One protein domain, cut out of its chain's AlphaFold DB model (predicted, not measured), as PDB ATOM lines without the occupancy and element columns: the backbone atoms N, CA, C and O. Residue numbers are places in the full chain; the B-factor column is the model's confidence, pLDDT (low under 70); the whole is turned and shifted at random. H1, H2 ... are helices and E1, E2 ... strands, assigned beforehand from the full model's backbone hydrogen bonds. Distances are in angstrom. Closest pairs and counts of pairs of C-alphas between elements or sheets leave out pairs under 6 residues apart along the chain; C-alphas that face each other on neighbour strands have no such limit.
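What this domain is: This is residues 275 to 332 of the 891 residues of an uncharacterized protein of Taenia asiatica (UniProt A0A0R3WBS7). Here is little regular structure: a small hairpin of strands E1 and E2 with three short helices near it, then a long loop whose residues 321 to 326 stick out. The printed part has 58 residues, ordered E1, E2, H1, H2, H3; its class is mixed, with 23 residues in named elements. It is compact, radius of gyration of the C-alphas 10.8 A, spanning 27 by 20 by 20 A.

Where its parts are: Find C-alpha 276 at (143.996, 136.465, 106.134); E1 runs 13.5 A to residue 280. E2 is residues 287 to 290, H1 292 to 297, H2 302 to 305, and H3 310 to 313, ending at (158.230, 134.262, 104.529).

How they stand to each other: In the antiparallel hairpin E1 and E2, 165 degrees, look for N 279 and O 289, 2.8 A. H1 and H2 touch only at the corner, closest C-alphas Ala 295 and Trp 302, 4.9 A. H1 and H3 are apart. Every O i to N i+4 pair is within hydrogen-bond range in H1; H2 and H3 are too short for one.

The domain as a whole: C-alphas 301 and 322 are farthest apart, 28.7 A. The printed part has no cut, and no link is long. Residues 315 to 327 and 331 to 332 have pLDDT under 70.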
ATOM      1  N   LEU A 275     139.230 136.122 106.211       72.12
ATOM      2  CA  LEU A 275     140.299 136.620 107.083       72.12
ATOM      3  C   LEU A 275     141.647 135.978 106.740       72.12
ATOM      4  O   LEU A 275     141.839 134.769 106.886       72.12
ATOM      5  N   TYR A 276     142.594 136.817 106.328       82.75
ATOM      6  CA  TYR A 276     143.996 136.465 106.134       82.75
ATOM      7  C   TYR A 276     144.753 136.738 107.436       82.75
ATOM      8  O   TYR A 276     144.764 137.874 107.914       82.75
ATOM      9  N   GLY A 277     145.342 135.708 108.046       82.31
ATOM     10  CA  GLY A 277     145.970 135.859 109.357       82.31
ATOM     11  C   GLY A 277     147.046 134.827 109.674       82.31
ATOM     12  O   GLY A 277     146.977 133.682 109.222       82.31
ATOM     13  N   LEU A 278     148.014 135.245 110.489       86.75
ATOM     14  CA  LEU A 278     149.081 134.421 111.062       86.75
ATOM     15  C   LEU A 278     149.089 134.587 112.586       86.75
ATOM     16  O   LEU A 278     149.068 135.711 113.080       86.75
ATOM     17  N   LEU A 279     149.177 133.480 113.325       86.12
ATOM     18  CA  LEU A 279     149.593 133.479 114.729       86.12
ATOM     19  C   LEU A 279     151.049 133.029 114.789       86.12
ATOM     20  O   LEU A 279     151.400 131.962 114.279       86.12
ATOM     21  N   VAL A 280     151.887 133.844 115.418       87.88
ATOM     22  CA  VAL A 280     153.340 133.665 115.450       87.88
ATOM     23  C   VAL A 280     153.819 133.661 116.899       87.88
ATOM     24  O   VAL A 280     153.398 134.494 117.705       87.88
ATOM     25  N   HIS A 281     154.690 132.716 117.243       86.06
ATOM     26  CA  HIS A 281     155.283 132.617 118.572       86.06
ATOM     27  C   HIS A 281     156.300 133.767 118.772       86.06
ATOM     28  O   HIS A 281     157.130 134.025 117.896       86.06
ATOM     29  N   PRO A 282     156.256 134.500 119.903       78.62
ATOM     30  CA  PRO A 282     156.912 135.806 120.016       78.62
ATOM     31  C   PRO A 282     158.447 135.763 120.111       78.62
ATOM     32  O   PRO A 282     159.090 136.748 119.767       78.62
ATOM     33  N   LYS A 283     159.051 134.662 120.590       82.94
ATOM     34  CA  LYS A 283     160.503 134.606 120.904       82.94
ATOM     35  C   LYS A 283     161.385 134.060 119.773       82.94
ATOM     36  O   LYS A 283     162.579 134.322 119.751       82.94
ATOM     37  N   ASP A 284     160.813 133.267 118.875       86.56
ATOM     38  CA  ASP A 284     161.494 132.532 117.792       86.56
ATOM     39  C   ASP A 284     160.954 132.909 116.397       86.56
ATOM     40  O   ASP A 284     161.495 132.475 115.378       86.56
ATOM     41  N   SER A 285     159.882 133.710 116.357       87.88
ATOM     42  CA  SER A 285     159.121 134.083 115.165       87.88
ATOM     43  C   SER A 285     158.602 132.895 114.342       87.88
ATOM     44  O   SER A 285     158.451 133.024 113.124       87.88
ATOM     45  N   THR A 286     158.310 131.736 114.953       89.38
ATOM     46  CA  THR A 286     157.698 130.613 114.215       89.38
ATOM     47  C   THR A 286     156.194 130.803 114.031       89.38
ATOM     48  O   THR A 286     155.473 131.194 114.948       89.38
ATOM     49  N   VAL A 287     155.703 130.529 112.821       89.06
ATOM     50  CA  VAL A 287     154.275 130.500 112.496       89.06
ATOM     51  C   VAL A 287     153.656 129.289 113.185       89.06
ATOM     52  O   VAL A 287     153.836 128.147 112.763       89.06
ATOM     53  N   VAL A 288     152.913 129.545 114.255       86.56
ATOM     54  CA  VAL A 288     152.162 128.533 115.006       86.56
ATOM     55  C   VAL A 288     150.919 128.122 114.220       86.56
ATOM     56  O   VAL A 288     150.541 126.952 114.194       86.56
ATOM     57  N   TYR A 289     150.286 129.091 113.555       86.25
ATOM     58  CA  TYR A 289     149.059 128.898 112.793       86.25
ATOM     59  C   TYR A 289     148.942 129.930 111.660       86.25
ATOM     60  O   TYR A 289     149.338 131.082 111.822       86.25
ATOM     61  N   ALA A 290     148.342 129.536 110.538       86.12
ATOM     62  CA  ALA A 290     147.966 130.415 109.429       86.12
ATOM     63  C   ALA A 290     146.508 130.150 109.040       86.12
ATOM     64  O   ALA A 290     146.063 129.010 109.154       86.12
ATOM     65  N   THR A 291     145.747 131.131 108.551       82.38
ATOM     66  CA  THR A 291     144.393 130.843 108.040       82.38
ATOM     67  C   THR A 291     144.450 130.134 106.673       82.38
ATOM     68  O   THR A 291     145.334 130.441 105.867       82.38
ATOM     69  N   PRO A 292     143.531 129.197 106.349       80.75
ATOM     70  CA  PRO A 292     143.525 128.526 105.045       80.75
ATOM     71  C   PRO A 292     143.439 129.482 103.840       80.75
ATOM     72  O   PRO A 292     144.205 129.278 102.901       80.75
ATOM     73  N   PRO A 293     142.644 130.576 103.865       79.00
ATOM     74  CA  PRO A 293     142.643 131.558 102.778       79.00
ATOM     75  C   PRO A 293     143.998 132.232 102.559       79.00
ATOM     76  O   PRO A 293     144.328 132.563 101.428       79.00
ATOM     77  N   LEU A 294     144.809 132.432 103.608       83.44
ATOM     78  CA  LEU A 294     146.153 132.991 103.435       83.44
ATOM     79  C   LEU A 294     147.058 132.021 102.681       83.44
ATOM     80  O   LEU A 294     147.767 132.446 101.777       83.44
ATOM     81  N   ALA A 295     146.993 130.733 103.017       82.94
ATOM     82  CA  ALA A 295     147.716 129.683 102.308       82.94
ATOM     83  C   ALA A 295     147.312 129.613 100.822       82.94
ATOM     84  O   ALA A 295     148.175 129.560  99.947       82.94
ATOM     85  N   GLU A 296     146.006 129.694 100.538       82.19
ATOM     86  CA  GLU A 296     145.467 129.802  99.176       82.19
ATOM     87  C   GLU A 296     145.998 131.058  98.453       82.19
ATOM     88  O   GLU A 296     146.471 130.955  97.323       82.19
ATOM     89  N   ALA A 297     145.999 132.224  99.111       81.19
ATOM     90  CA  ALA A 297     146.394 133.502  98.514       81.19
ATOM     91  C   ALA A 297     147.904 133.640  98.238       81.19
ATOM     92  O   ALA A 297     148.274 134.226  97.224       81.19
ATOM     93  N   ILE A 298     148.782 133.068  99.076       82.81
ATOM     94  CA  ILE A 298     150.227 132.969  98.769       82.81
ATOM     95  C   ILE A 298     150.575 131.754  97.890       82.81
ATOM     96  O   ILE A 298     151.751 131.490  97.648       82.81
ATOM     97  N   ASN A 299     149.565 130.995  97.439       82.31
ATOM     98  CA  ASN A 299     149.691 129.759  96.661       82.31
ATOM     99  C   ASN A 299     150.612 128.697  97.306       82.31
ATOM    100  O   ASN A 299     151.277 127.927  96.609       82.31
ATOM    101  N   TRP A 300     150.662 128.623  98.639       81.25
ATOM    102  CA  TRP A 300     151.560 127.721  99.370       81.25
ATOM    103  C   TRP A 300     150.759 126.769 100.266       81.25
ATOM    104  O   TRP A 300     149.832 127.215 100.940       81.25
ATOM    105  N   PRO A 301     151.069 125.456 100.319       81.56
ATOM    106  CA  PRO A 301     150.286 124.515 101.114       81.56
ATOM    107  C   PRO A 301     150.198 124.940 102.583       81.56
ATOM    108  O   PRO A 301     151.217 125.136 103.241       81.56
ATOM    109  N   TRP A 302     148.980 125.013 103.125       81.50
ATOM    110  CA  TRP A 302     148.709 125.441 104.507       81.50
ATOM    111  C   TRP A 302     149.553 124.696 105.559       81.50
ATOM    112  O   TRP A 302     150.045 125.281 106.520       81.50
ATOM    113  N   ILE A 303     149.805 123.408 105.315       80.75
ATOM    114  CA  ILE A 303     150.619 122.532 106.164       80.75
ATOM    115  C   ILE A 303     152.126 122.872 106.156       80.75
ATOM    116  O   ILE A 303     152.867 122.482 107.062       80.75
ATOM    117  N   ASN A 304     152.595 123.586 105.127       84.44
ATOM    118  CA  ASN A 304     153.980 124.031 104.985       84.44
ATOM    119  C   ASN A 304     154.224 125.375 105.678       84.44
ATOM    120  O   ASN A 304     155.343 125.598 106.120       84.44
ATOM    121  N   LEU A 305     153.200 126.220 105.843       85.12
ATOM    122  CA  LEU A 305     153.300 127.449 106.643       85.12
ATOM    123  C   LEU A 305     153.574 127.161 108.124       85.12
ATOM    124  O   LEU A 305     154.346 127.868 108.766       85.12
ATOM    125  N   ILE A 306     152.943 126.130 108.683       87.44
ATOM    126  CA  ILE A 306     152.992 125.862 110.123       87.44
ATOM    127  C   ILE A 306     154.357 125.294 110.525       87.44
ATOM    128  O   ILE A 306     154.815 124.279 109.999       87.44
ATOM    129  N   GLY A 307     154.998 125.954 111.489       85.19
ATOM    130  CA  GLY A 307     156.353 125.688 111.966       85.19
ATOM    131  C   GLY A 307     157.472 126.308 111.122       85.19
ATOM    132  O   GLY A 307     158.637 126.054 111.415       85.19
ATOM    133  N   VAL A 308     157.152 127.111 110.101       88.94
ATOM    134  CA  VAL A 308     158.131 127.935 109.370       88.94
ATOM    135  C   VAL A 308     158.340 129.261 110.103       88.94
ATOM    136  O   VAL A 308     157.420 129.791 110.721       88.94
ATOM    137  N   LYS A 309     159.556 129.815 110.062       88.75
ATOM    138  CA  LYS A 309     159.834 131.138 110.631       88.75
ATOM    139  C   LYS A 309     159.337 132.265 109.724       88.75
ATOM    140  O   LYS A 309     159.608 132.253 108.522       88.75
ATOM    141  N   LEU A 310     158.745 133.300 110.318       86.75
ATOM    142  CA  LEU A 310     158.279 134.501 109.618       86.75
ATOM    143  C   LEU A 310     159.406 135.215 108.840       86.75
ATOM    144  O   LEU A 310     159.160 135.693 107.738       86.75
ATOM    145  N   GLU A 311     160.653 135.186 109.335       85.56
ATOM    146  CA  GLU A 311     161.834 135.748 108.643       85.56
ATOM    147  C   GLU A 311     162.049 135.168 107.227       85.56
ATOM    148  O   GLU A 311     162.548 135.857 106.344       85.56
ATOM    149  N   SER A 312     161.634 133.916 106.991       84.94
ATOM    150  CA  SER A 312     161.767 133.238 105.690       84.94
ATOM    151  C   SER A 312     160.579 133.458 104.744       84.94
ATOM    152  O   SER A 312     160.696 133.225 103.542       84.94
ATOM    153  N   LEU A 313     159.452 133.944 105.277       82.12
ATOM    154  CA  LEU A 313     158.230 134.262 104.529       82.12
ATOM    155  C   LEU A 313     158.192 135.716 104.032       82.12
ATOM    156  O   LEU A 313     157.482 136.016 103.077       82.12
ATOM    157  N   VAL A 314     158.949 136.609 104.668       83.94
ATOM    158  CA  VAL A 314     159.067 138.029 104.312       83.94
ATOM    159  C   VAL A 314     160.135 138.240 103.240       83.94
ATOM    160  O   VAL A 314     161.193 137.613 103.302       83.94
ATOM    161  N   ASP A 315     159.907 139.158 102.294       69.19
ATOM    162  CA  ASP A 315     160.832 139.393 101.174       69.19
ATOM    163  C   ASP A 315     162.237 139.876 101.582       69.19
ATOM    164  O   ASP A 315     163.251 139.300 101.178       69.19
ATOM    165  N   GLU A 316     162.328 140.881 102.449       64.50
ATOM    166  CA  GLU A 316     163.626 141.425 102.882       64.50
ATOM    167  C   GLU A 316     164.195 140.762 104.150       64.50
ATOM    168  O   GLU A 316     165.211 141.212 104.675       64.50
ATOM    169  N   GLY A 317     163.519 139.753 104.716       61.53
ATOM    170  CA  GLY A 317     163.839 139.185 106.038       61.53
ATOM    171  C   GLY A 317     163.629 140.141 107.228       61.53
ATOM    172  O   GLY A 317     163.681 139.717 108.382       61.53
ATOM    173  N   LYS A 318     163.350 141.424 106.967       64.19
ATOM    174  CA  LYS A 318     163.014 142.453 107.957       64.19
ATOM    175  C   LYS A 318     161.614 142.200 108.516       64.19
ATOM    176  O   LYS A 318     160.615 142.491 107.863       64.19
ATOM    177  N   LEU A 319     161.545 141.669 109.733       66.94
ATOM    178  CA  LEU A 319     160.303 141.633 110.507       66.94
ATOM    179  C   LEU A 319     159.794 143.071 110.747       66.94
ATOM    180  O   LEU A 319     160.627 143.962 110.930       66.94
ATOM    181  N   PRO A 320     158.469 143.315 110.775       63.84
ATOM    182  CA  PRO A 320     157.932 144.622 111.141       63.84
ATOM    183  C   PRO A 320     158.310 144.941 112.593       63.84
ATOM    184  O   PRO A 320     158.052 144.151 113.502       63.84
ATOM    185  N   VAL A 321     158.944 146.093 112.807       63.91
ATOM    186  CA  VAL A 321     159.482 146.535 114.104       63.91
ATOM    187  C   VAL A 321     158.495 147.465 114.818       63.91
ATOM    188  O   VAL A 321     158.547 147.602 116.041       63.91
ATOM    189  N   ARG A 322     157.577 148.103 114.080       58.06
ATOM    190  CA  ARG A 322     156.582 149.046 114.620       58.06
ATOM    191  C   ARG A 322     155.157 148.706 114.195       58.06
ATOM    192  O   ARG A 322     154.908 148.188 113.108       58.06
ATOM    193  N   ALA A 323     154.199 149.075 115.045       52.09
ATOM    194  CA  ALA A 323     152.783 149.033 114.695       52.09
ATOM    195  C   ALA A 323     152.506 149.865 113.430       52.09
ATOM    196  O   ALA A 323     153.012 150.979 113.295       52.09
ATOM    197  N   GLY A 324     151.712 149.315 112.509       54.75
ATOM    198  CA  GLY A 324     151.425 149.923 111.208       54.75
ATOM    199  C   GLY A 324     152.496 149.763 110.115       54.75
ATOM    200  O   GLY A 324     152.240 150.196 108.995       54.75
ATOM    201  N   GLU A 325     153.656 149.142 110.369       58.28
ATOM    202  CA  GLU A 325     154.620 148.843 109.294       58.28
ATOM    203  C   GLU A 325     154.099 147.726 108.378       58.28
ATOM    204  O   GLU A 325     153.859 146.602 108.824       58.28
ATOM    205  N   THR A 326     153.937 148.045 107.090       61.12
ATOM    206  CA  THR A 326     153.499 147.109 106.048       61.12
ATOM    207  C   THR A 326     154.660 146.281 105.519       61.12
ATOM    208  O   THR A 326     155.626 146.836 104.992       61.12
ATOM    209  N   VAL A 327     154.557 144.955 105.617       64.19
ATOM    210  CA  VAL A 327     155.599 144.023 105.160       64.19
ATOM    211  C   VAL A 327     155.010 142.991 104.203       64.19
ATOM    212  O   VAL A 327     154.048 142.304 104.549       64.19
ATOM    213  N   ASN A 328     155.600 142.873 103.011       73.00
ATOM    214  CA  ASN A 328     155.152 141.944 101.975       73.00
ATOM    215  C   ASN A 328     155.591 140.501 102.265       73.00
ATOM    216  O   ASN A 328     156.759 140.228 102.570       73.00
ATOM    217  N   LEU A 329     154.640 139.575 102.126       73.69
ATOM    218  CA  LEU A 329     154.913 138.140 102.049       73.69
ATOM    219  C   LEU A 329     155.380 137.742 100.648       73.69
ATOM    220  O   LEU A 329     154.775 138.139  99.652       73.69
ATOM    221  N   ARG A 330     156.381 136.860 100.580       72.19
ATOM    222  CA  ARG A 330     156.760 136.186  99.336       72.19
ATOM    223  C   ARG A 330     155.654 135.248  98.870       72.19
ATOM    224  O   ARG A 330     155.286 134.309  99.577       72.19
ATOM    225  N   VAL A 331     155.224 135.420  97.624       66.06
ATOM    226  CA  VAL A 331     154.532 134.367  96.873       66.06
ATOM    227  C   VAL A 331     155.565 133.293  96.529       66.06
ATOM    228  O   VAL A 331     156.405 133.481  95.650       66.06
ATOM    229  N   LEU A 332     155.544 132.172  97.250       60.41
ATOM    230  CA  LEU A 332     156.452 131.055  96.996       60.41
ATOM    231  C   LEU A 332     155.912 130.189  95.853       60.41
ATOM    232  O   LEU A 332     154.978 129.410  96.048       60.41
TER     233      LEU A 332